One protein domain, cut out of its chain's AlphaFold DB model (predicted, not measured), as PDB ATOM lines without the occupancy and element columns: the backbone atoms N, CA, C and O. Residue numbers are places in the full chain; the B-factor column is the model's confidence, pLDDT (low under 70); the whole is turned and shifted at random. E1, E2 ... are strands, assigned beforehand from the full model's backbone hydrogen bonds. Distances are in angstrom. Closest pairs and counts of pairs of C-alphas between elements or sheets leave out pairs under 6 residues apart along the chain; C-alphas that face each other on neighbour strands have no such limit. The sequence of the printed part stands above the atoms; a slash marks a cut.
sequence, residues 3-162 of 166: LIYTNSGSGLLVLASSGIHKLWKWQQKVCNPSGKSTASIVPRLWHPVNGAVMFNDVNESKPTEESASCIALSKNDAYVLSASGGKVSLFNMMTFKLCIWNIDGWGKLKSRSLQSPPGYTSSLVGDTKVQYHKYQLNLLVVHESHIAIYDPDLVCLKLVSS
ATOM      1  N   LEU A   3     -41.948  38.534  24.500       92.31
ATOM      2  CA  LEU A   3     -41.120  38.618  25.697       92.31
ATOM      3  C   LEU A   3     -39.723  39.115  25.324       92.31
ATOM      4  O   LEU A   3     -39.107  38.551  24.420       92.31
ATOM      5  N   ILE A   4     -39.207  40.115  26.041       94.44
ATOM      6  CA  ILE A   4     -37.813  40.560  25.915       94.44
ATOM      7  C   ILE A   4     -37.204  40.872  27.286       94.44
ATOM      8  O   ILE A   4     -37.874  41.391  28.179       94.44
ATOM      9  N   TYR A   5     -35.913  40.590  27.445       95.12
ATOM     10  CA  TYR A   5     -35.121  41.133  28.549       95.12
ATOM     11  C   TYR A   5     -34.704  42.573  28.244       95.12
ATOM     12  O   TYR A   5     -34.485  42.934  27.088       95.12
ATOM     13  N   THR A   6     -34.546  43.386  29.285       94.62
ATOM     14  CA  THR A   6     -33.872  44.684  29.162       94.62
ATOM     15  C   THR A   6     -32.393  44.493  28.827       94.62
ATOM     16  O   THR A   6     -31.791  43.552  29.346       94.62
ATOM     17  N   ASN A   7     -31.774  45.396  28.067       92.56
ATOM     18  CA  ASN A   7     -30.354  45.303  27.702       92.56
ATOM     19  C   ASN A   7     -29.430  45.343  28.930       92.56
ATOM     20  O   ASN A   7     -28.393  44.684  28.948       92.56
ATOM     21  N   SER A   8     -29.821  46.057  29.990       92.56
ATOM     22  CA  SER A   8     -29.124  46.060  31.288       92.56
ATOM     23  C   SER A   8     -29.175  44.719  32.032       92.56
ATOM     24  O   SER A   8     -28.425  44.515  32.991       92.56
ATOM     25  N   GLY A   9     -30.069  43.814  31.624       94.12
ATOM     26  CA  GLY A   9     -30.353  42.555  32.311       94.12
ATOM     27  C   GLY A   9     -31.103  42.723  33.636       94.12
ATOM     28  O   GLY A   9     -31.131  41.788  34.425       94.12
ATOM     29  N   SER A  10     -31.682  43.894  33.919       94.38
ATOM     30  CA  SER A  10     -32.350  44.195  35.198       94.38
ATOM     31  C   SER A  10     -33.872  44.015  35.183       94.38
ATOM     32  O   SER A  10     -34.523  44.077  36.230       94.38
ATOM     33  N   GLY A  11     -34.465  43.766  34.016       94.81
ATOM     34  CA  GLY A  11     -35.900  43.588  33.879       94.81
ATOM     35  C   GLY A  11     -36.332  42.736  32.694       94.81
ATOM     36  O   GLY A  11     -35.539  42.346  31.835       94.81
ATOM     37  N   LEU A  12     -37.630  42.456  32.687       95.56
ATOM     38  CA  LEU A  12     -38.339  41.624  31.730       95.56
ATOM     39  C   LEU A  12     -39.591  42.371  31.275       95.56
ATOM     40  O   LEU A  12     -40.421  42.745  32.106       95.56
ATOM     41  N   LEU A  13     -39.728  42.579  29.973       95.31
ATOM     42  CA  LEU A  13     -40.885  43.221  29.372       95.31
ATOM     43  C   LEU A  13     -41.702  42.190  28.593       95.31
ATOM     44  O   LEU A  13     -41.166  41.442  27.776       95.31
ATOM     45  N   VAL A  14     -43.010  42.189  28.833       94.12
ATOM     46  CA  VAL A  14     -43.975  41.324  28.152       94.12
ATOM     47  C   VAL A  14     -45.012  42.179  27.450       94.12
ATOM     48  O   VAL A  14     -45.617  43.028  28.098       94.12
ATOM     49  N   LEU A  15     -45.278  41.891  26.177       91.00
ATOM     50  CA  LEU A  15     -46.491  42.304  25.473       91.00
ATOM     51  C   LEU A  15     -47.489  41.144  25.470       91.00
ATOM     52  O   LEU A  15     -47.272  40.121  24.808       91.00
ATOM     53  N   ALA A  16     -48.570  41.289  26.233       87.44
ATOM     54  CA  ALA A  16     -49.665  40.325  26.276       87.44
ATOM     55  C   ALA A  16     -50.514  40.384  24.991       87.44
ATOM     56  O   ALA A  16     -50.504  41.385  24.278       87.44
ATOM     57  N   SER A  17     -51.287  39.330  24.708       79.56
ATOM     58  CA  SER A  17     -52.254  39.318  23.594       79.56
ATOM     59  C   SER A  17     -53.324  40.406  23.716       79.56
ATOM     60  O   SER A  17     -53.825  40.881  22.707       79.56
ATOM     61  N   SER A  18     -53.612  40.866  24.937       79.31
ATOM     62  CA  SER A  18     -54.521  41.984  25.203       79.31
ATOM     63  C   SER A  18     -53.954  43.362  24.825       79.31
ATOM     64  O   SER A  18     -54.575  44.375  25.126       79.31
ATOM     65  N   GLY A  19     -52.736  43.438  24.274       79.94
ATOM     66  CA  GLY A  19     -52.060  44.703  23.964       79.94
ATOM     67  C   GLY A  19     -51.432  45.405  25.175       79.94
ATOM     68  O   GLY A  19     -50.807  46.454  25.022       79.94
ATOM     69  N   ILE A  20     -51.559  44.837  26.381       86.88
ATOM     70  CA  ILE A  20     -50.978  45.388  27.613       86.88
ATOM     71  C   ILE A  20     -49.503  45.002  27.711       86.88
ATOM     72  O   ILE A  20     -49.142  43.828  27.588       86.88
ATOM     73  N   HIS A  21     -48.666  45.986  28.029       91.38
ATOM     74  CA  HIS A  21     -47.272  45.771  28.375       91.38
ATOM     75  C   HIS A  21     -47.095  45.692  29.889       91.38
ATOM     76  O   HIS A  21     -47.565  46.553  30.635       91.38
ATOM     77  N   LYS A  22     -46.367  44.675  30.348       93.19
ATOM     78  CA  LYS A  22     -46.001  44.500  31.757       93.19
ATOM     79  C   LYS A  22     -44.484  44.441  31.894       93.19
ATOM     80  O   LYS A  22     -43.825  43.737  31.131       93.19
ATOM     81  N   LEU A  23     -43.947  45.170  32.870       94.62
ATOM     82  CA  LEU A  23     -42.521  45.209  33.183       94.62
ATOM     83  C   LEU A  23     -42.282  44.589  34.555       94.62
ATOM     84  O   LEU A  23     -42.826  45.062  35.546       94.62
ATOM     85  N   TRP A  24     -41.425  43.579  34.634       95.75
ATOM     86  CA  TRP A  24     -40.903  43.066  35.896       95.75
ATOM     87  C   TRP A  24     -39.448  43.481  36.052       95.75
ATOM     88  O   TRP A  24     -38.696  43.465  35.082       95.75
ATOM     89  N   LYS A  25     -39.035  43.838  37.269       94.69
ATOM     90  CA  LYS A  25     -37.650  44.228  37.566       94.69
ATOM     91  C   LYS A  25     -37.095  43.435  38.735       94.69
ATOM     92  O   LYS A  25     -37.764  43.266  39.763       94.69
ATOM     93  N   TRP A  26     -35.848  43.002  38.596       95.38
ATOM     94  CA  TRP A  26     -35.055  42.549  39.727       95.38
ATOM     95  C   TRP A  26     -34.689  43.760  40.582       95.38
ATOM     96  O   TRP A  26     -34.314  44.817  40.083       95.38
ATOM     97  N   GLN A  27     -34.886  43.632  41.890       90.50
ATOM     98  CA  GLN A  27     -34.640  44.721  42.830       90.50
ATOM     99  C   GLN A  27     -33.199  44.646  43.313       90.50
ATOM    100  O   GLN A  27     -32.751  43.572  43.713       90.50
ATOM    101  N   GLN A  28     -32.504  45.781  43.326       91.31
ATOM    102  CA  GLN A  28     -31.193  45.866  43.953       91.31
ATOM    103  C   GLN A  28     -31.369  45.827  45.474       91.31
ATOM    104  O   GLN A  28     -32.017  46.695  46.059       91.31
ATOM    105  N   LYS A  29     -30.864  44.767  46.105       88.81
ATOM    106  CA  LYS A  29     -30.980  44.506  47.550       88.81
ATOM    107  C   LYS A  29     -29.730  43.786  48.045       88.81
ATOM    108  O   LYS A  29     -28.932  43.332  47.238       88.81
ATOM    109  N   VAL A  30     -29.604  43.589  49.357       90.50
ATOM    110  CA  VAL A  30     -28.495  42.817  49.954       90.50
ATOM    111  C   VAL A  30     -28.357  41.426  49.317       90.50
ATOM    112  O   VAL A  30     -27.254  41.011  48.987       90.50
ATOM    113  N   CYS A  31     -29.473  40.735  49.052       88.81
ATOM    114  CA  CYS A  31     -29.471  39.433  48.374       88.81
ATOM    115  C   CYS A  31     -29.274  39.507  46.846       88.81
ATOM    116  O   CYS A  31     -28.977  38.490  46.231       88.81
ATOM    117  N   ASN A  32     -29.416  40.687  46.230       92.50
ATOM    118  CA  ASN A  32     -29.125  40.926  44.813       92.50
ATOM    119  C   ASN A  32     -28.375  42.254  44.616       92.50
ATOM    120  O   ASN A  32     -28.983  43.239  44.176       92.50
ATOM    121  N   PRO A  33     -27.072  42.325  44.936       91.50
ATOM    122  CA  PRO A  33     -26.341  43.590  44.885       91.50
ATOM    123  C   PRO A  33     -26.246  44.180  43.475       91.50
ATOM    124  O   PRO A  33     -26.138  45.392  43.323       91.50
ATOM    125  N   SER A  34     -26.310  43.343  42.433       92.00
ATOM    126  CA  SER A  34     -26.241  43.796  41.040       92.00
ATOM    127  C   SER A  34     -27.583  44.304  40.499       92.00
ATOM    128  O   SER A  34     -27.598  45.015  39.497       92.00
ATOM    129  N   GLY A  35     -28.707  43.915  41.115       92.50
ATOM    130  CA  GLY A  35     -30.052  44.188  40.598       92.50
ATOM    131  C   GLY A  35     -30.350  43.526  39.244       92.50
ATOM    132  O   GLY A  35     -31.329  43.888  38.593       92.50
ATOM    133  N   LYS A  36     -29.514  42.580  38.799       93.88
ATOM    134  CA  LYS A  36     -29.668  41.875  37.519       93.88
ATOM    135  C   LYS A  36     -30.490  40.598  37.665       93.88
ATOM    136  O   LYS A  36     -30.810  40.167  38.778       93.88
ATOM    137  N   SER A  37     -30.829  40.014  36.521       93.19
ATOM    138  CA  SER A  37     -31.562  38.767  36.419       93.19
ATOM    139  C   SER A  37     -30.818  37.608  37.065       93.19
ATOM    140  O   SER A  37     -29.608  37.437  36.928       93.19
ATOM    141  N   THR A  38     -31.571  36.812  37.813       92.31
ATOM    142  CA  THR A  38     -31.091  35.610  38.489       92.31
ATOM    143  C   THR A  38     -32.264  34.656  38.696       92.31
ATOM    144  O   THR A  38     -33.402  35.100  38.867       92.31
ATOM    145  N   ALA A  39     -31.986  33.352  38.684       91.88
ATOM    146  CA  ALA A  39     -32.975  32.314  38.967       91.88
ATOM    147  C   ALA A  39     -33.356  32.259  40.458       91.88
ATOM    148  O   ALA A  39     -34.449  31.816  40.800       91.88
ATOM    149  N   SER A  40     -32.482  32.741  41.347       90.88
ATOM    150  CA  SER A  40     -32.663  32.641  42.801       90.88
ATOM    151  C   SER A  40     -33.606  33.701  43.372       90.88
ATOM    152  O   SER A  40     -34.016  33.609  44.527       90.88
ATOM    153  N   ILE A  41     -33.905  34.755  42.605       91.19
ATOM    154  CA  ILE A  41     -34.671  35.913  43.079       91.19
ATOM    155  C   ILE A  41     -35.744  36.237  42.059       91.19
ATOM    156  O   ILE A  41     -35.458  36.497  40.894       91.19
ATOM    157  N   VAL A  42     -36.989  36.255  42.522       92.69
ATOM    158  CA  VAL A  42     -38.151  36.528  41.677       92.69
ATOM    159  C   VAL A  42     -38.228  38.031  41.371       92.69
ATOM    160  O   VAL A  42     -38.164  38.848  42.301       92.69
ATOM    161  N   PRO A  43     -38.375  38.435  40.096       95.00
ATOM    162  CA  PRO A  43     -38.547  39.837  39.749       95.00
ATOM    163  C   PRO A  43     -39.943  40.325  40.158       95.00
ATOM    164  O   PRO A  43     -40.916  39.571  40.169       95.00
ATOM    165  N   ARG A  44     -40.069  41.611  40.495       94.69
ATOM    166  CA  ARG A  44     -41.348  42.207  40.921       94.69
ATOM    167  C   ARG A  44     -41.972  43.002  39.790       94.69
ATOM    168  O   ARG A  44     -41.250  43.700  39.081       94.69
ATOM    169  N   LEU A  45     -43.297  42.913  39.656       94.25
ATOM    170  CA  LEU A  45     -44.041  43.756  38.725       94.25
ATOM    171  C   LEU A  45     -43.780  45.217  39.093       94.25
ATOM    172  O   LEU A  45     -43.959  45.621  40.241       94.25
ATOM    173  N   TRP A  46     -43.305  45.975  38.119       93.19
ATOM    174  CA  TRP A  46     -42.981  47.377  38.258       93.19
ATOM    175  C   TRP A  46     -44.041  48.210  37.548       93.19
ATOM    176  O   TRP A  46     -44.431  47.920  36.417       93.19
ATOM    177  N   HIS A  47     -44.476  49.265  38.221       85.94
ATOM    178  CA  HIS A  47     -45.361  50.280  37.682       85.94
ATOM    179  C   HIS A  47     -44.810  51.661  38.058       85.94
ATOM    180  O   HIS A  47     -44.206  51.821  39.126       85.94
ATOM    181  N   PRO A  48     -45.007  52.673  37.208       84.31
ATOM    182  CA  PRO A  48     -44.644  54.040  37.542       84.31
ATOM    183  C   PRO A  48     -45.511  54.565  38.697       84.31
ATOM    184  O   PRO A  48     -46.630  54.108  38.930       84.31
ATOM    185  N   VAL A  49     -44.993  55.563  39.416       79.81
ATOM    186  CA  VAL A  49     -45.653  56.158  40.599       79.81
ATOM    187  C   VAL A  49     -47.012  56.777  40.255       79.81
ATOM    188  O   VAL A  49     -47.914  56.811  41.080       79.81
ATOM    189  N   ASN A  50     -47.185  57.225  39.012       80.94
ATOM    190  CA  ASN A  50     -48.431  57.808  38.514       80.94
ATOM    191  C   ASN A  50     -49.520  56.769  38.175       80.94
ATOM    192  O   ASN A  50     -50.565  57.161  37.663       80.94
ATOM    193  N   GLY A  51     -49.267  55.470  38.373       81.56
ATOM    194  CA  GLY A  51     -50.216  54.398  38.056       81.56
ATOM    195  C   GLY A  51     -50.501  54.216  36.562       81.56
ATOM    196  O   GLY A  51     -51.450  53.525  36.202       81.56
ATOM    197  N   ALA A  52     -49.710  54.836  35.679       84.50
ATOM    198  CA  ALA A  52     -49.890  54.694  34.241       84.50
ATOM    199  C   ALA A  52     -49.668  53.241  33.794       84.50
ATOM    200  O   ALA A  52     -48.853  52.514  34.361       84.50
ATOM    201  N   VAL A  53     -50.373  52.846  32.734       84.50
ATOM    202  CA  VAL A  53     -50.275  51.528  32.099       84.50
ATOM    203  C   VAL A  53     -49.852  51.719  30.646       84.50
ATOM    204  O   VAL A  53     -50.400  52.569  29.947       84.50
ATOM    205  N   MET A  54     -48.889  50.920  30.183       85.69
ATOM    206  CA  MET A  54     -48.527  50.850  28.765       85.69
ATOM    207  C   MET A  54     -49.456  49.865  28.063       85.69
ATOM    208  O   MET A  54     -49.433  48.670  28.357       85.69
ATOM    209  N   PHE A  55     -50.253  50.343  27.118       85.44
ATOM    210  CA  PHE A  55     -51.115  49.497  26.302       85.44
ATOM    211  C   PHE A  55     -51.141  50.008  24.866       85.44
ATOM    212  O   PHE A  55     -51.082  51.217  24.632       85.44
ATOM    213  N   ASN A  56     -51.222  49.088  23.912       80.12
ATOM    214  CA  ASN A  56     -51.495  49.442  22.529       80.12
ATOM    215  C   ASN A  56     -52.998  49.606  22.325       80.12
ATOM    216  O   ASN A  56     -53.793  48.825  22.837       80.12
ATOM    217  N   ASP A  57     -53.369  50.609  21.538       68.00
ATOM    218  CA  ASP A  57     -54.747  50.857  21.127       68.00
ATOM    219  C   ASP A  57     -55.151  49.860  20.026       68.00
ATOM    220  O   ASP A  57     -55.084  50.161  18.827       68.00
ATOM    221  N   VAL A  58     -55.474  48.632  20.434       62.03
ATOM    222  CA  VAL A  58     -55.943  47.566  19.541       62.03
ATOM    223  C   VAL A  58     -57.400  47.857  19.188       62.03
ATOM    224  O   VAL A  58     -58.229  48.026  20.072       62.03
ATOM    225  N   ASN A  59     -57.715  47.951  17.896       56.81
ATOM    226  CA  ASN A  59     -59.083  48.196  17.446       56.81
ATOM    227  C   ASN A  59     -59.980  47.019  17.877       56.81
ATOM    228  O   ASN A  59     -59.744  45.894  17.441       56.81
ATOM    229  N   GLU A  60     -60.993  47.269  18.713       52.72
ATOM    230  CA  GLU A  60     -61.856  46.234  19.321       52.72
ATOM    231  C   GLU A  60     -62.730  45.470  18.306       52.72
ATOM    232  O   GLU A  60     -63.382  44.489  18.650       52.72
ATOM    233  N   SER A  61     -62.755  45.897  17.041       53.94
ATOM    234  CA  SER A  61     -63.658  45.366  16.016       53.94
ATOM    235  C   SER A  61     -63.223  44.047  15.368       53.94
ATOM    236  O   SER A  61     -63.946  43.548  14.503       53.94
ATOM    237  N   LYS A  62     -62.078  43.459  15.746       50.56
ATOM    238  CA  LYS A  62     -61.627  42.156  15.221       50.56
ATOM    239  C   LYS A  62     -60.914  41.304  16.276       50.56
ATOM    240  O   LYS A  62     -60.252  41.859  17.152       50.56
ATOM    241  N   PRO A  63     -61.021  39.962  16.192       48.81
ATOM    242  CA  PRO A  63     -60.384  39.062  17.144       48.81
ATOM    243  C   PRO A  63     -58.867  39.269  17.151       48.81
ATOM    244  O   PRO A  63     -58.206  39.279  16.115       48.81
ATOM    245  N   THR A  64     -58.313  39.401  18.356       51.03
ATOM    246  CA  THR A  64     -56.892  39.613  18.683       51.03
ATOM    247  C   THR A  64     -55.940  38.506  18.203       51.03
ATOM    248  O   THR A  64     -54.746  38.564  18.489       51.03
ATOM    249  N   GLU A  65     -56.446  37.492  17.499       51.28
ATOM    250  CA  GLU A  65     -55.702  36.302  17.071       51.28
ATOM    251  C   GLU A  65     -55.021  36.452  15.698       51.28
ATOM    252  O   GLU A  65     -54.096  35.700  15.412       51.28
ATOM    253  N   GLU A  66     -55.385  37.455  14.887       52.69
ATOM    254  CA  GLU A  66     -54.830  37.651  13.529       52.69
ATOM    255  C   GLU A  66     -53.824  38.809  13.397       52.69
ATOM    256  O   GLU A  66     -53.390  39.131  12.298       52.69
ATOM    257  N   SER A  67     -53.445  39.484  14.486       57.50
ATOM    258  CA  SER A  67     -52.487  40.599  14.415       57.50
ATOM    259  C   SER A  67     -51.162  40.238  15.072       57.50
ATOM    260  O   SER A  67     -51.100  40.128  16.302       57.50
ATOM    261  N   ALA A  68     -50.075  40.135  14.297       67.38
ATOM    262  CA  ALA A  68     -48.749  40.032  14.892       67.38
ATOM    263  C   ALA A  68     -48.468  41.237  15.804       67.38
ATOM    264  O   ALA A  68     -48.520  42.404  15.409       67.38
ATOM    265  N   SER A  69     -48.161  40.927  17.061       77.44
ATOM    266  CA  SER A  69     -47.711  41.884  18.061       77.44
ATOM    267  C   SER A  69     -46.186  41.871  18.099       77.44
ATOM    268  O   SER A  69     -45.615  40.796  18.315       77.44
ATOM    269  N   CYS A  70     -45.538  43.024  17.940       84.62
ATOM    270  CA  CYS A  70     -44.092  43.134  18.066       84.62
ATOM    271  C   CYS A  70     -43.639  44.179  19.101       84.62
ATOM    272  O   CYS A  70     -44.328  45.170  19.344       84.62
ATOM    273  N   ILE A  71     -42.471  43.960  19.709       90.31
ATOM    274  CA  ILE A  71     -41.781  44.896  20.604       90.31
ATOM    275  C   ILE A  71     -40.284  44.948  20.305       90.31
ATOM    276  O   ILE A  71     -39.652  43.929  20.022       90.31
ATOM    277  N   ALA A  72     -39.715  46.140  20.431       89.50
ATOM    278  CA  ALA A  72     -38.287  46.403  20.354       89.50
ATOM    279  C   ALA A  72     -37.887  47.405  21.444       89.50
ATOM    280  O   ALA A  72     -38.608  48.363  21.720       89.50
ATOM    281  N   LEU A  73     -36.724  47.195  22.060       90.50
ATOM    282  CA  LEU A  73     -36.225  48.023  23.158       90.50
ATOM    283  C   LEU A  73     -35.039  48.878  22.708       90.50
ATOM    284  O   LEU A  73     -34.150  48.400  21.997       90.50
ATOM    285  N   SER A  74     -35.004  50.135  23.146       88.12
ATOM    286  CA  SER A  74     -33.857  51.017  22.939       88.12
ATOM    287  C   SER A  74     -32.638  50.531  23.736       88.12
ATOM    288  O   SER A  74     -32.777  49.905  24.780       88.12
ATOM    289  N   LYS A  75     -31.414  50.836  23.285       87.56
ATOM    290  CA  LYS A  75     -30.164  50.273  23.835       87.56
ATOM    291  C   LYS A  75     -29.917  50.715  25.276       87.56
ATOM    292  O   LYS A  75     -29.241  50.030  26.031       87.56
ATOM    293  N   ASN A  76     -30.465  51.871  25.633       86.75
ATOM    294  CA  ASN A  76     -30.421  52.451  26.969       86.75
ATOM    295  C   ASN A  76     -31.604  52.030  27.863       86.75
ATOM    296  O   ASN A  76     -31.763  52.606  28.933       86.75
ATOM    297  N   ASP A  77     -32.452  51.090  27.427       90.00
ATOM    298  CA  ASP A  77     -33.657  50.619  28.133       90.00
ATOM    299  C   ASP A  77     -34.712  51.700  28.431       90.00
ATOM    300  O   ASP A  77     -35.667  51.457  29.170       90.00
ATOM    301  N   ALA A  78     -34.565  52.900  27.864       87.50
ATOM    302  CA  ALA A  78     -35.431  54.036  28.164       87.50
ATOM    303  C   ALA A  78     -36.743  54.023  27.368       87.50
ATOM    304  O   ALA A  78     -37.737  54.584  27.836       87.50
ATOM    305  N   TYR A  79     -36.757  53.392  26.192       88.38
ATOM    306  CA  TYR A  79     -37.889  53.416  25.276       88.38
ATOM    307  C   TYR A  79     -38.219  52.038  24.713       88.38
ATOM    308  O   TYR A  79     -37.334  51.259  24.364       88.38
ATOM    309  N   VAL A  80     -39.513  51.771  24.580       89.75
ATOM    310  CA  VAL A  80     -40.058  50.588  23.914       89.75
ATOM    311  C   VAL A  80     -40.827  51.035  22.701       89.75
ATOM    312  O   VAL A  80     -41.783  51.793  22.822       89.75
ATOM    313  N   LEU A  81     -40.453  50.507  21.550       88.19
ATOM    314  CA  LEU A  81     -41.283  50.565  20.370       88.19
ATOM    315  C   LEU A  81     -42.140  49.304  20.316       88.19
ATOM    316  O   LEU A  81     -41.618  48.196  20.399       88.19
ATOM    317  N   SER A  82     -43.443  49.465  20.171       86.94
ATOM    318  CA  SER A  82     -44.391  48.367  20.061       86.94
ATOM    319  C   SER A  82     -45.281  48.548  18.844       86.94
ATOM    320  O   SER A  82     -45.699  49.669  18.556       86.94
ATOM    321  N   ALA A  83     -45.600  47.458  18.150       80.75
ATOM    322  CA  ALA A  83     -46.628  47.461  17.121       80.75
ATOM    323  C   ALA A  83     -47.646  46.344  17.335       80.75
ATOM    324  O   ALA A  83     -47.305  45.234  17.742       80.75
ATOM    325  N   SER A  84     -48.905  46.646  17.041       74.50
ATOM    326  CA  SER A  84     -49.998  45.673  16.999       74.50
ATOM    327  C   SER A  84     -51.144  46.241  16.169       74.50
ATOM    328  O   SER A  84     -51.489  47.413  16.341       74.50
ATOM    329  N   GLY A  85     -51.746  45.427  15.300       67.06
ATOM    330  CA  GLY A  85     -52.922  45.826  14.517       67.06
ATOM    331  C   GLY A  85     -52.679  47.053  13.627       67.06
ATOM    332  O   GLY A  85     -53.493  47.973  13.618       67.06
ATOM    333  N   GLY A  86     -51.520  47.123  12.960       64.38
ATOM    334  CA  GLY A  86     -51.163  48.218  12.045       64.38
ATOM    335  C   GLY A  86     -50.747  49.546  12.702       64.38
ATOM    336  O   GLY A  86     -50.319  50.470  12.006       64.38
ATOM    337  N   LYS A  87     -50.821  49.665  14.036       70.06
ATOM    338  CA  LYS A  87     -50.356  50.847  14.785       70.06
ATOM    339  C   LYS A  87     -48.980  50.616  15.391       70.06
ATOM    340  O   LYS A  87     -48.695  49.519  15.867       70.06
ATOM    341  N   VAL A  88     -48.170  51.674  15.436       74.81
ATOM    342  CA  VAL A  88     -46.877  51.693  16.132       74.81
ATOM    343  C   VAL A  88     -46.922  52.733  17.252       74.81
ATOM    344  O   VAL A  88     -47.407  53.853  17.077       74.81
ATOM    345  N   SER A  89     -46.419  52.351  18.420       79.88
ATOM    346  CA  SER A  89     -46.379  53.164  19.633       79.88
ATOM    347  C   SER A  89     -44.975  53.150  20.221       79.88
ATOM    348  O   SER A  89     -44.349  52.097  20.298       79.88
ATOM    349  N   LEU A  90     -44.488  54.305  20.666       83.88
ATOM    350  CA  LEU A  90     -43.220  54.434  21.381       83.88
ATOM    351  C   LEU A  90     -43.505  54.832  22.829       83.88
ATOM    352  O   LEU A  90     -44.055  55.900  23.078       83.88
ATOM    353  N   PHE A  91     -43.138  54.000  23.794       85.31
ATOM    354  CA  PHE A  91     -43.358  54.253  25.216       85.31
ATOM    355  C   PHE A  91     -42.054  54.555  25.933       85.31
ATOM    356  O   PHE A  91     -41.046  53.888  25.719       85.31
ATOM    357  N   ASN A  92     -42.092  55.513  26.852       85.50
ATOM    358  CA  ASN A  92     -41.031  55.718  27.824       85.50
ATOM    359  C   ASN A  92     -41.164  54.702  28.972       85.50
ATOM    360  O   ASN A  92     -42.180  54.664  29.668       85.50
ATOM    361  N   MET A  93     -40.113  53.926  29.218       88.81
ATOM    362  CA  MET A  93     -40.089  52.840  30.208       88.81
ATOM    363  C   MET A  93     -40.122  53.311  31.665       88.81
ATOM    364  O   MET A  93     -40.468  52.534  32.550       88.81
ATOM    365  N   MET A  94     -39.791  54.576  31.925       85.50
ATOM    366  CA  MET A  94     -39.768  55.156  33.273       85.50
ATOM    367  C   MET A  94     -41.097  55.797  33.673       85.50
ATOM    368  O   MET A  94     -41.378  55.968  34.855       85.50
ATOM    369  N   THR A  95     -41.911  56.194  32.703       81.94
ATOM    370  CA  THR A  95     -43.160  56.929  32.961       81.94
ATOM    371  C   THR A  95     -44.389  56.228  32.404       81.94
ATOM    372  O   THR A  95     -45.506  56.654  32.701       81.94
ATOM    373  N   PHE A  96     -44.181  55.204  31.572       86.38
ATOM    374  CA  PHE A  96     -45.196  54.538  30.753       86.38
ATOM    375  C   PHE A  96     -45.993  55.514  29.881       86.38
ATOM    376  O   PHE A  96     -47.106  55.227  29.443       86.38
ATOM    377  N   LYS A  97     -45.419  56.692  29.610       80.75
ATOM    378  CA  LYS A  97     -46.014  57.679  28.719       80.75
ATOM    379  C   LYS A  97     -45.657  57.342  27.286       80.75
ATOM    380  O   LYS A  97     -44.518  57.010  26.971       80.75
ATOM    381  N   LEU A  98     -46.650  57.484  26.429       74.94
ATOM    382  CA  LEU A  98     -46.477  57.462  24.995       74.94
ATOM    383  C   LEU A  98     -45.705  58.718  24.551       74.94
ATOM    384  O   LEU A  98     -46.085  59.839  24.899       74.94
ATOM    385  N   CYS A  99     -44.627  58.512  23.805       65.69
ATOM    386  CA  CYS A  99     -43.766  59.534  23.229       65.69
ATOM    387  C   CYS A  99     -44.003  59.556  21.720       65.69
ATOM    388  O   CYS A  99     -43.376  58.806  20.982       65.69
ATOM    389  N   ILE A 100     -44.934  60.388  21.262       57.59
ATOM    390  CA  ILE A 100     -45.112  60.643  19.833       57.59
ATOM    391  C   ILE A 100     -44.940  62.137  19.617       57.59
ATOM    392  O   ILE A 100     -45.667  62.941  20.201       57.59
ATOM    393  N   TRP A 101     -43.983  62.482  18.767       45.03
ATOM    394  CA  TRP A 101     -43.801  63.831  18.260       45.03
ATOM    395  C   TRP A 101     -44.726  64.005  17.052       45.03
ATOM    396  O   TRP A 101     -44.801  63.133  16.180       45.03
ATOM    397  N   ASN A 102     -45.515  65.080  17.028       38.09
ATOM    398  CA  ASN A 102     -46.219  65.475  15.815       38.09
ATOM    399  C   ASN A 102     -45.352  66.464  15.041       38.09
ATOM    400  O   ASN A 102     -44.780  67.365  15.646       38.09
ATOM    401  N   ILE A 103     -45.314  66.318  13.721       38.19
ATOM    402  CA  ILE A 103     -44.583  67.226  12.830       38.19
ATOM    403  C   ILE A 103     -45.269  68.610  12.818       38.19
ATOM    404  O   ILE A 103     -44.598  69.626  12.699       38.19
ATOM    405  N   ASP A 104     -46.583  68.657  13.084       40.25
ATOM    406  CA  ASP A 104     -47.396  69.872  12.914       40.25
ATOM    407  C   ASP A 104     -47.792  70.573  14.231       40.25
ATOM    408  O   ASP A 104     -48.583  71.515  14.226       40.25
ATOM    409  N   GLY A 105     -47.272  70.139  15.384       33.06
ATOM    410  CA  GLY A 105     -47.539  70.823  16.657       33.06
ATOM    411  C   GLY A 105     -47.440  69.925  17.885       33.06
ATOM    412  O   GLY A 105     -47.873  68.779  17.865       33.06
ATOM    413  N   TRP A 106     -46.884  70.465  18.972       32.72
ATOM    414  CA  TRP A 106     -46.515  69.800  20.233       32.72
ATOM    415  C   TRP A 106     -47.709  69.263  21.056       32.72
ATOM    416  O   TRP A 106     -47.895  69.596  22.225       32.72
ATOM    417  N   GLY A 107     -48.542  68.417  20.453       34.19
ATOM    418  CA  GLY A 107     -49.635  67.698  21.094       34.19
ATOM    419  C   GLY A 107     -49.241  66.264  21.449       34.19
ATOM    420  O   GLY A 107     -48.587  65.569  20.676       34.19
ATOM    421  N   LYS A 108     -49.688  65.797  22.618       41.72
ATOM    422  CA  LYS A 108     -49.606  64.402  23.070       41.72
ATOM    423  C   LYS A 108     -50.426  63.505  22.134       41.72
ATOM    424  O   LYS A 108     -51.615  63.291  22.365       41.72
ATOM    425  N   LEU A 109     -49.818  62.996  21.068       44.22
ATOM    426  CA  LEU A 109     -50.494  62.070  20.163       44.22
ATOM    427  C   LEU A 109     -50.630  60.697  20.832       44.22
ATOM    428  O   LEU A 109     -49.662  60.166  21.373       44.22
ATOM    429  N   LYS A 110     -51.846  60.136  20.797       54.84
ATOM    430  CA  LYS A 110     -52.102  58.699  20.997       54.84
ATOM    431  C   LYS A 110     -51.490  57.909  19.826       54.84
ATOM    432  O   LYS A 110     -51.185  58.503  18.797       54.84
ATOM    433  N   SER A 111     -51.271  56.603  20.017       53.78
ATOM    434  CA  SER A 111     -50.639  55.661  19.073       53.78
ATOM    435  C   SER A 111     -50.897  56.021  17.607       53.78
ATOM    436  O   SER A 111     -52.059  56.182  17.223       53.78
ATOM    437  N   ARG A 112     -49.847  56.141  16.787       52.53
ATOM    438  CA  ARG A 112     -49.996  56.557  15.387       52.53
ATOM    439  C   ARG A 112     -50.199  55.316  14.515       52.53
ATOM    440  O   ARG A 112     -49.396  54.383  14.548       52.53
ATOM    441  N   SER A 113     -51.266  55.309  13.720       51.56
ATOM    442  CA  SER A 113     -51.374  54.378  12.593       51.56
ATOM    443  C   SER A 113     -50.314  54.752  11.565       51.56
ATOM    444  O   SER A 113     -50.195  55.927  11.215       51.56
ATOM    445  N   LEU A 114     -49.534  53.779  11.095       53.78
ATOM    446  CA  LEU A 114     -48.557  54.031  10.035       53.78
ATOM    447  C   LEU A 114     -49.308  54.562   8.810       53.78
ATOM    448  O   LEU A 114     -50.195  53.890   8.303       53.78
ATOM    449  N   GLN A 115     -49.016  55.781   8.360       47.97
ATOM    450  CA  GLN A 115     -49.653  56.307   7.156       47.97
ATOM    451  C   GLN A 115     -48.993  55.686   5.928       47.97
ATOM    452  O   GLN A 115     -47.766  55.658   5.816       47.97
ATOM    453  N   SER A 116     -49.811  55.197   5.000       43.78
ATOM    454  CA  SER A 116     -49.345  54.892   3.656       43.78
ATOM    455  C   SER A 116     -49.008  56.203   2.922       43.78
ATOM    456  O   SER A 116     -49.591  57.246   3.227       43.78
ATOM    457  N   PRO A 117     -48.072  56.197   1.957       44.78
ATOM    458  CA  PRO A 117     -47.806  57.375   1.137       44.78
ATOM    459  C   PRO A 117     -49.052  57.854   0.386       44.78
ATOM    460  O   PRO A 117     -49.965  57.055   0.135       44.78
ATOM    461  N   PRO A 118     -49.054  59.118  -0.077       39.84
ATOM    462  CA  PRO A 118     -50.095  59.627  -0.962       39.84
ATOM    463  C   PRO A 118     -50.270  58.691  -2.170       39.84
ATOM    464  O   PRO A 118     -49.305  58.402  -2.875       39.84
ATOM    465  N   GLY A 119     -51.490  58.184  -2.382       44.75
ATOM    466  CA  GLY A 119     -51.829  57.275  -3.490       44.75
ATOM    467  C   GLY A 119     -52.112  55.816  -3.107       44.75
ATOM    468  O   GLY A 119     -52.419  55.011  -3.985       44.75
ATOM    469  N   TYR A 120     -52.056  55.455  -1.821       46.47
ATOM    470  CA  TYR A 120     -52.253  54.077  -1.355       46.47
ATOM    471  C   TYR A 120     -53.410  53.967  -0.347       46.47
ATOM    472  O   TYR A 120     -53.220  54.187   0.846       46.47
ATOM    473  N   THR A 121     -54.605  53.562  -0.792       39.78
ATOM    474  CA  THR A 121     -55.739  53.210   0.087       39.78
ATOM    475  C   THR A 121     -55.847  51.690   0.217       39.78
ATOM    476  O   THR A 121     -56.586  51.037  -0.517       39.78
ATOM    477  N   SER A 122     -55.084  51.097   1.131       42.19
ATOM    478  CA  SER A 122     -55.347  49.732   1.596       42.19
ATOM    479  C   SER A 122     -55.578  49.797   3.093       42.19
ATOM    480  O   SER A 122     -54.775  50.397   3.800       42.19
ATOM    481  N   SER A 123     -56.663  49.184   3.567       43.66
ATOM    482  CA  SER A 123     -56.881  48.917   4.990       43.66
ATOM    483  C   SER A 123     -55.612  48.275   5.563       43.66
ATOM    484  O   SER A 123     -55.232  47.191   5.126       43.66
ATOM    485  N   LEU A 124     -54.926  48.970   6.474       48.88
ATOM    486  CA  LEU A 124     -53.633  48.591   7.071       48.88
ATOM    487  C   LEU A 124     -53.809  47.509   8.149       48.88
ATOM    488  O   LEU A 124     -53.370  47.663   9.288       48.88
ATOM    489  N   VAL A 125     -54.529  46.446   7.804       50.38
ATOM    490  CA  VAL A 125     -54.648  45.240   8.623       50.38
ATOM    491  C   VAL A 125     -53.660  44.245   8.034       50.38
ATOM    492  O   VAL A 125     -53.896  43.740   6.942       50.38
ATOM    493  N   GLY A 126     -52.540  44.047   8.721       56.28
ATOM    494  CA  GLY A 126     -51.481  43.123   8.334       56.28
ATOM    495  C   GLY A 126     -50.385  43.071   9.396       56.28
ATOM    496  O   GLY A 126     -50.285  43.957  10.256       56.28
ATOM    497  N   ASP A 127     -49.573  42.021   9.356       64.25
ATOM    498  CA  ASP A 127     -48.440  41.822  10.247       64.25
ATOM    499  C   ASP A 127     -47.431  42.972  10.143       64.25
ATOM    500  O   ASP A 127     -46.764  43.162   9.122       64.25
ATOM    501  N   THR A 128     -47.278  43.713  11.244       71.06
ATOM    502  CA  THR A 128     -46.242  44.738  11.405       71.06
ATOM    503  C   THR A 128     -45.159  44.233  12.350       71.06
ATOM    504  O   THR A 128     -45.426  43.898  13.504       71.06
ATOM    505  N   LYS A 129     -43.909  44.246  11.892       78.75
ATOM    506  CA  LYS A 129     -42.705  43.988  12.687       78.75
ATOM    507  C   LYS A 129     -41.840  45.237  12.736       78.75
ATOM    508  O   LYS A 129     -41.632  45.894  11.721       78.75
ATOM    509  N   VAL A 130     -41.312  45.549  13.912       82.38
ATOM    510  CA  VAL A 130     -40.429  46.698  14.121       82.38
ATOM    511  C   VAL A 130     -39.111  46.255  14.733       82.38
ATOM    512  O   VAL A 130     -39.081  45.344  15.563       82.38
ATOM    513  N   GLN A 131     -38.014  46.894  14.335       84.94
ATOM    514  CA  GLN A 131     -36.692  46.590  14.870       84.94
ATOM    515  C   GLN A 131     -35.768  47.807  14.815       84.94
ATOM    516  O   GLN A 131     -35.564  48.406  13.759       84.94
ATOM    517  N   TYR A 132     -35.136  48.132  15.945       80.88
ATOM    518  CA  TYR A 132     -34.043  49.101  15.963       80.88
ATOM    519  C   TYR A 132     -32.850  48.587  15.155       80.88
ATOM    520  O   TYR A 132     -32.415  47.444  15.321       80.88
ATOM    521  N   HIS A 133     -32.261  49.459  14.338       84.31
ATOM    522  CA  HIS A 133     -30.950  49.200  13.758       84.31
ATOM    523  C   HIS A 133     -29.925  48.912  14.871       84.31
ATOM    524  O   HIS A 133     -30.019  49.468  15.966       84.31
ATOM    525  N   LYS A 134     -28.902  48.093  14.589       78.06
ATOM    526  CA  LYS A 134     -27.863  47.704  15.567       78.06
ATOM    527  C   LYS A 134     -27.230  48.907  16.279       78.06
ATOM    528  O   LYS A 134     -26.936  48.846  17.470       78.06
ATOM    529  N   TYR A 135     -27.039  50.004  15.548       79.56
ATOM    530  CA  TYR A 135     -26.472  51.252  16.068       79.56
ATOM    531  C   TYR A 135     -27.528  52.308  16.424       79.56
ATOM    532  O   TYR A 135     -27.175  53.441  16.711       79.56
ATOM    533  N   GLN A 136     -28.814  51.950  16.383       72.50
ATOM    534  CA  GLN A 136     -29.977  52.801  16.689       72.50
ATOM    535  C   GLN A 136     -30.088  54.088  15.870       72.50
ATOM    536  O   GLN A 136     -30.835  54.984  16.229       72.50
ATOM    537  N   LEU A 137     -29.366  54.150  14.753       76.81
ATOM    538  CA  LEU A 137     -29.421  55.273  13.824       76.81
ATOM    539  C   LEU A 137     -30.755  55.356  13.098       76.81
ATOM    540  O   LEU A 137     -31.143  56.435  12.709       76.81
ATOM    541  N   ASN A 138     -31.417  54.219  12.902       79.25
ATOM    542  CA  ASN A 138     -32.665  54.113  12.171       79.25
ATOM    543  C   ASN A 138     -33.529  53.013  12.794       79.25
ATOM    544  O   ASN A 138     -33.044  52.129  13.515       79.25
ATOM    545  N   LEU A 139     -34.804  53.038  12.453       80.19
ATOM    546  CA  LEU A 139     -35.807  52.053  12.787       80.19
ATOM    547  C   LEU A 139     -36.294  51.372  11.504       80.19
ATOM    548  O   LEU A 139     -36.716  52.039  10.564       80.19
ATOM    549  N   LEU A 140     -36.272  50.043  11.473       82.50
ATOM    550  CA  LEU A 140     -36.886  49.266  10.403       82.50
ATOM    551  C   LEU A 140     -38.310  48.891  10.807       82.50
ATOM    552  O   LEU A 140     -38.523  48.321  11.879       82.50
ATOM    553  N   VAL A 141     -39.268  49.178   9.934       81.38
ATOM    554  CA  VAL A 141     -40.662  48.757  10.062       81.38
ATOM    555  C   VAL A 141     -41.011  47.935   8.832       81.38
ATOM    556  O   VAL A 141     -40.910  48.407   7.702       81.38
ATOM    557  N   VAL A 142     -41.407  46.692   9.045       77.56
ATOM    558  CA  VAL A 142     -41.868  45.789   7.996       77.56
ATOM    559  C   VAL A 142     -43.345  45.552   8.227       77.56
ATOM    560  O   VAL A 142     -43.723  45.026   9.265       77.56
ATOM    561  N   HIS A 143     -44.163  45.937   7.267       73.38
ATOM    562  CA  HIS A 143     -45.563  45.563   7.172       73.38
ATOM    563  C   HIS A 143     -45.731  44.608   5.982       73.38
ATOM    564  O   HIS A 143     -44.941  44.655   5.038       73.38
ATOM    565  N   GLU A 144     -46.772  43.777   5.969       68.69
ATOM    566  CA  GLU A 144     -47.043  42.831   4.869       68.69
ATOM    567  C   GLU A 144     -46.980  43.458   3.464       68.69
ATOM    568  O   GLU A 144     -46.546  42.827   2.501       68.69
ATOM    569  N   SER A 145     -47.392  44.721   3.331       65.81
ATOM    570  CA  SER A 145     -47.434  45.432   2.045       65.81
ATOM    571  C   SER A 145     -46.216  46.312   1.739       65.81
ATOM    572  O   SER A 145     -46.070  46.782   0.600       65.81
ATOM    573  N   HIS A 146     -45.367  46.593   2.731       69.75
ATOM    574  CA  HIS A 146     -44.271  47.547   2.581       69.75
ATOM    575  C   HIS A 146     -43.184  47.417   3.651       69.75
ATOM    576  O   HIS A 146     -43.429  47.044   4.792       69.75
ATOM    577  N   ILE A 147     -41.974  47.823   3.289       82.06
ATOM    578  CA  ILE A 147     -40.831  47.964   4.184       82.06
ATOM    579  C   ILE A 147     -40.482  49.444   4.257       82.06
ATOM    580  O   ILE A 147     -40.245  50.070   3.225       82.06
ATOM    581  N   ALA A 148     -40.428  49.990   5.464       79.88
ATOM    582  CA  ALA A 148     -40.088  51.374   5.736       79.88
ATOM    583  C   ALA A 148     -38.865  51.478   6.653       79.88
ATOM    584  O   ALA A 148     -38.698  50.697   7.592       79.88
ATOM    585  N   ILE A 149     -38.013  52.465   6.390       81.38
ATOM    586  CA  ILE A 149     -36.903  52.858   7.256       81.38
ATOM    587  C   ILE A 149     -37.229  54.242   7.791       81.38
ATOM    588  O   ILE A 149     -37.464  55.161   7.007       81.38
ATOM    589  N   TYR A 150     -37.210  54.378   9.107       74.81
ATOM    590  CA  TYR A 150     -37.383  55.634   9.814       74.81
ATOM    591  C   TYR A 150     -36.080  56.047  10.494       74.81
ATOM    592  O   TYR A 150     -35.266  55.184  10.821       74.81
ATOM    593  N   ASP A 151     -35.878  57.333  10.726       72.44
ATOM    594  CA  ASP A 151     -34.825  57.825  11.620       72.44
ATOM    595  C   ASP A 151     -35.262  57.702  13.108       72.44
ATOM    596  O   ASP A 151     -36.353  57.188  13.395       72.44
ATOM    597  N   PRO A 152     -34.433  58.108  14.092       67.81
ATOM    598  CA  PRO A 152     -34.789  58.043  15.511       67.81
ATOM    599  C   PRO A 152     -35.952  58.968  15.890       67.81
ATOM    600  O   PRO A 152     -36.628  58.707  16.888       67.81
ATOM    601  N   ASP A 153     -36.204  59.997  15.079       64.50
ATOM    602  CA  ASP A 153     -37.309  60.946  15.219       64.50
ATOM    603  C   ASP A 153     -38.596  60.446  14.532       64.50
ATOM    604  O   ASP A 153     -39.618  61.135  14.521       64.50
ATOM    605  N   LEU A 154     -38.579  59.204  14.027       64.50
ATOM    606  CA  LEU A 154     -39.681  58.542  13.329       64.50
ATOM    607  C   LEU A 154     -40.074  59.226  12.009       64.50
ATOM    608  O   LEU A 154     -41.214  59.087  11.551       64.50
ATOM    609  N   VAL A 155     -39.138  59.911  11.351       67.88
ATOM    610  CA  VAL A 155     -39.306  60.421   9.985       67.88
ATOM    611  C   VAL A 155     -39.019  59.299   8.995       67.88
ATOM    612  O   VAL A 155     -37.986  58.638   9.068       67.88
ATOM    613  N   CYS A 156     -39.939  59.060   8.056       73.12
ATOM    614  CA  CYS A 156     -39.769  58.030   7.034       73.12
ATOM    615  C   CYS A 156     -38.669  58.440   6.045       73.12
ATOM    616  O   CYS A 156     -38.879  59.310   5.203       73.12
ATOM    617  N   LEU A 157     -37.521  57.771   6.107       77.06
ATOM    618  CA  LEU A 157     -36.392  57.981   5.201       77.06
ATOM    619  C   LEU A 157     -36.561  57.225   3.884       77.06
ATOM    620  O   LEU A 157     -36.136  57.691   2.827       77.06
ATOM    621  N   LYS A 158     -37.137  56.019   3.938       80.25
ATOM    622  CA  LYS A 158     -37.293  55.168   2.756       80.25
ATOM    623  C   LYS A 158     -38.485  54.244   2.891       80.25
ATOM    624  O   LYS A 158     -38.722  53.710   3.966       80.25
ATOM    625  N   LEU A 159     -39.168  53.999   1.779       79.19
ATOM    626  CA  LEU A 159     -40.269  53.053   1.690       79.19
ATOM    627  C   LEU A 159     -40.144  52.218   0.415       79.19
ATOM    628  O   LEU A 159     -39.929  52.755  -0.670       79.19
ATOM    629  N   VAL A 160     -40.300  50.906   0.550       77.62
ATOM    630  CA  VAL A 160     -40.321  49.943  -0.553       77.62
ATOM    631  C   VAL A 160     -41.608  49.136  -0.444       77.62
ATOM    632  O   VAL A 160     -41.863  48.533   0.593       77.62
ATOM    633  N   SER A 161     -42.428  49.113  -1.495       73.00
ATOM    634  CA  SER A 161     -43.651  48.302  -1.538       73.00
ATOM    635  C   SER A 161     -43.465  47.085  -2.440       73.00
ATOM    636  O   SER A 161     -42.760  47.140  -3.445       73.00
ATOM    637  N   SER A 162     -44.141  45.984  -2.108       58.88
ATOM    638  CA  SER A 162     -44.173  44.763  -2.922       58.88
ATOM    639  C   SER A 162     -44.894  44.931  -4.268       58.88
ATOM    640  O   SER A 162     -44.826  44.038  -5.109       58.88
TER     641      SER A 162
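Overview. This is residues 3 to 162 of the 166 residues of the protein "Putative WD40-repeat-containing domain-containing protein" of Helianthus annuus (UniProt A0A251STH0). Little is regular: three small antiparallel sheets, E1 to E4, E5 to E7 and E8 to E11, stand in a row. The first two make a partial sandwich; E8 packs on E5 and E6. Of 160 printed residues, 54 lie in the eleven strands, all strand by class; the whole is compact, radius of gyration of the C-alphas 16.9 A, spanning 60 by 35 by 31 A.

Arrangement. Each sheet is a meander, each strand antiparallel to the one before; look at N 12 and O 24, or N 141 and O 148, 2.8 A apart. Between sheets, C-alphas Leu 15 and Ile 71 are 7.3 A apart, Cys 70 and Lys 129 5.6 A.

Along the chain. Find C-alpha 3 at (-41.120, 38.618, 25.697); E1 to E4 are residues 3-5, 11-15, 20-25 and 44-46, E5 to E7 70-73, 79-84 and 87-92, E8 to E11 128-132, 139-143, 146-150 and 156-161, with C-alpha 161 at (-43.651, 48.302, -1.538).

Size, cuts and confidence. Without a cut, the printed part has long links at 26-43, 47-69 and 93-127, and 51 residues under pLDDT 70.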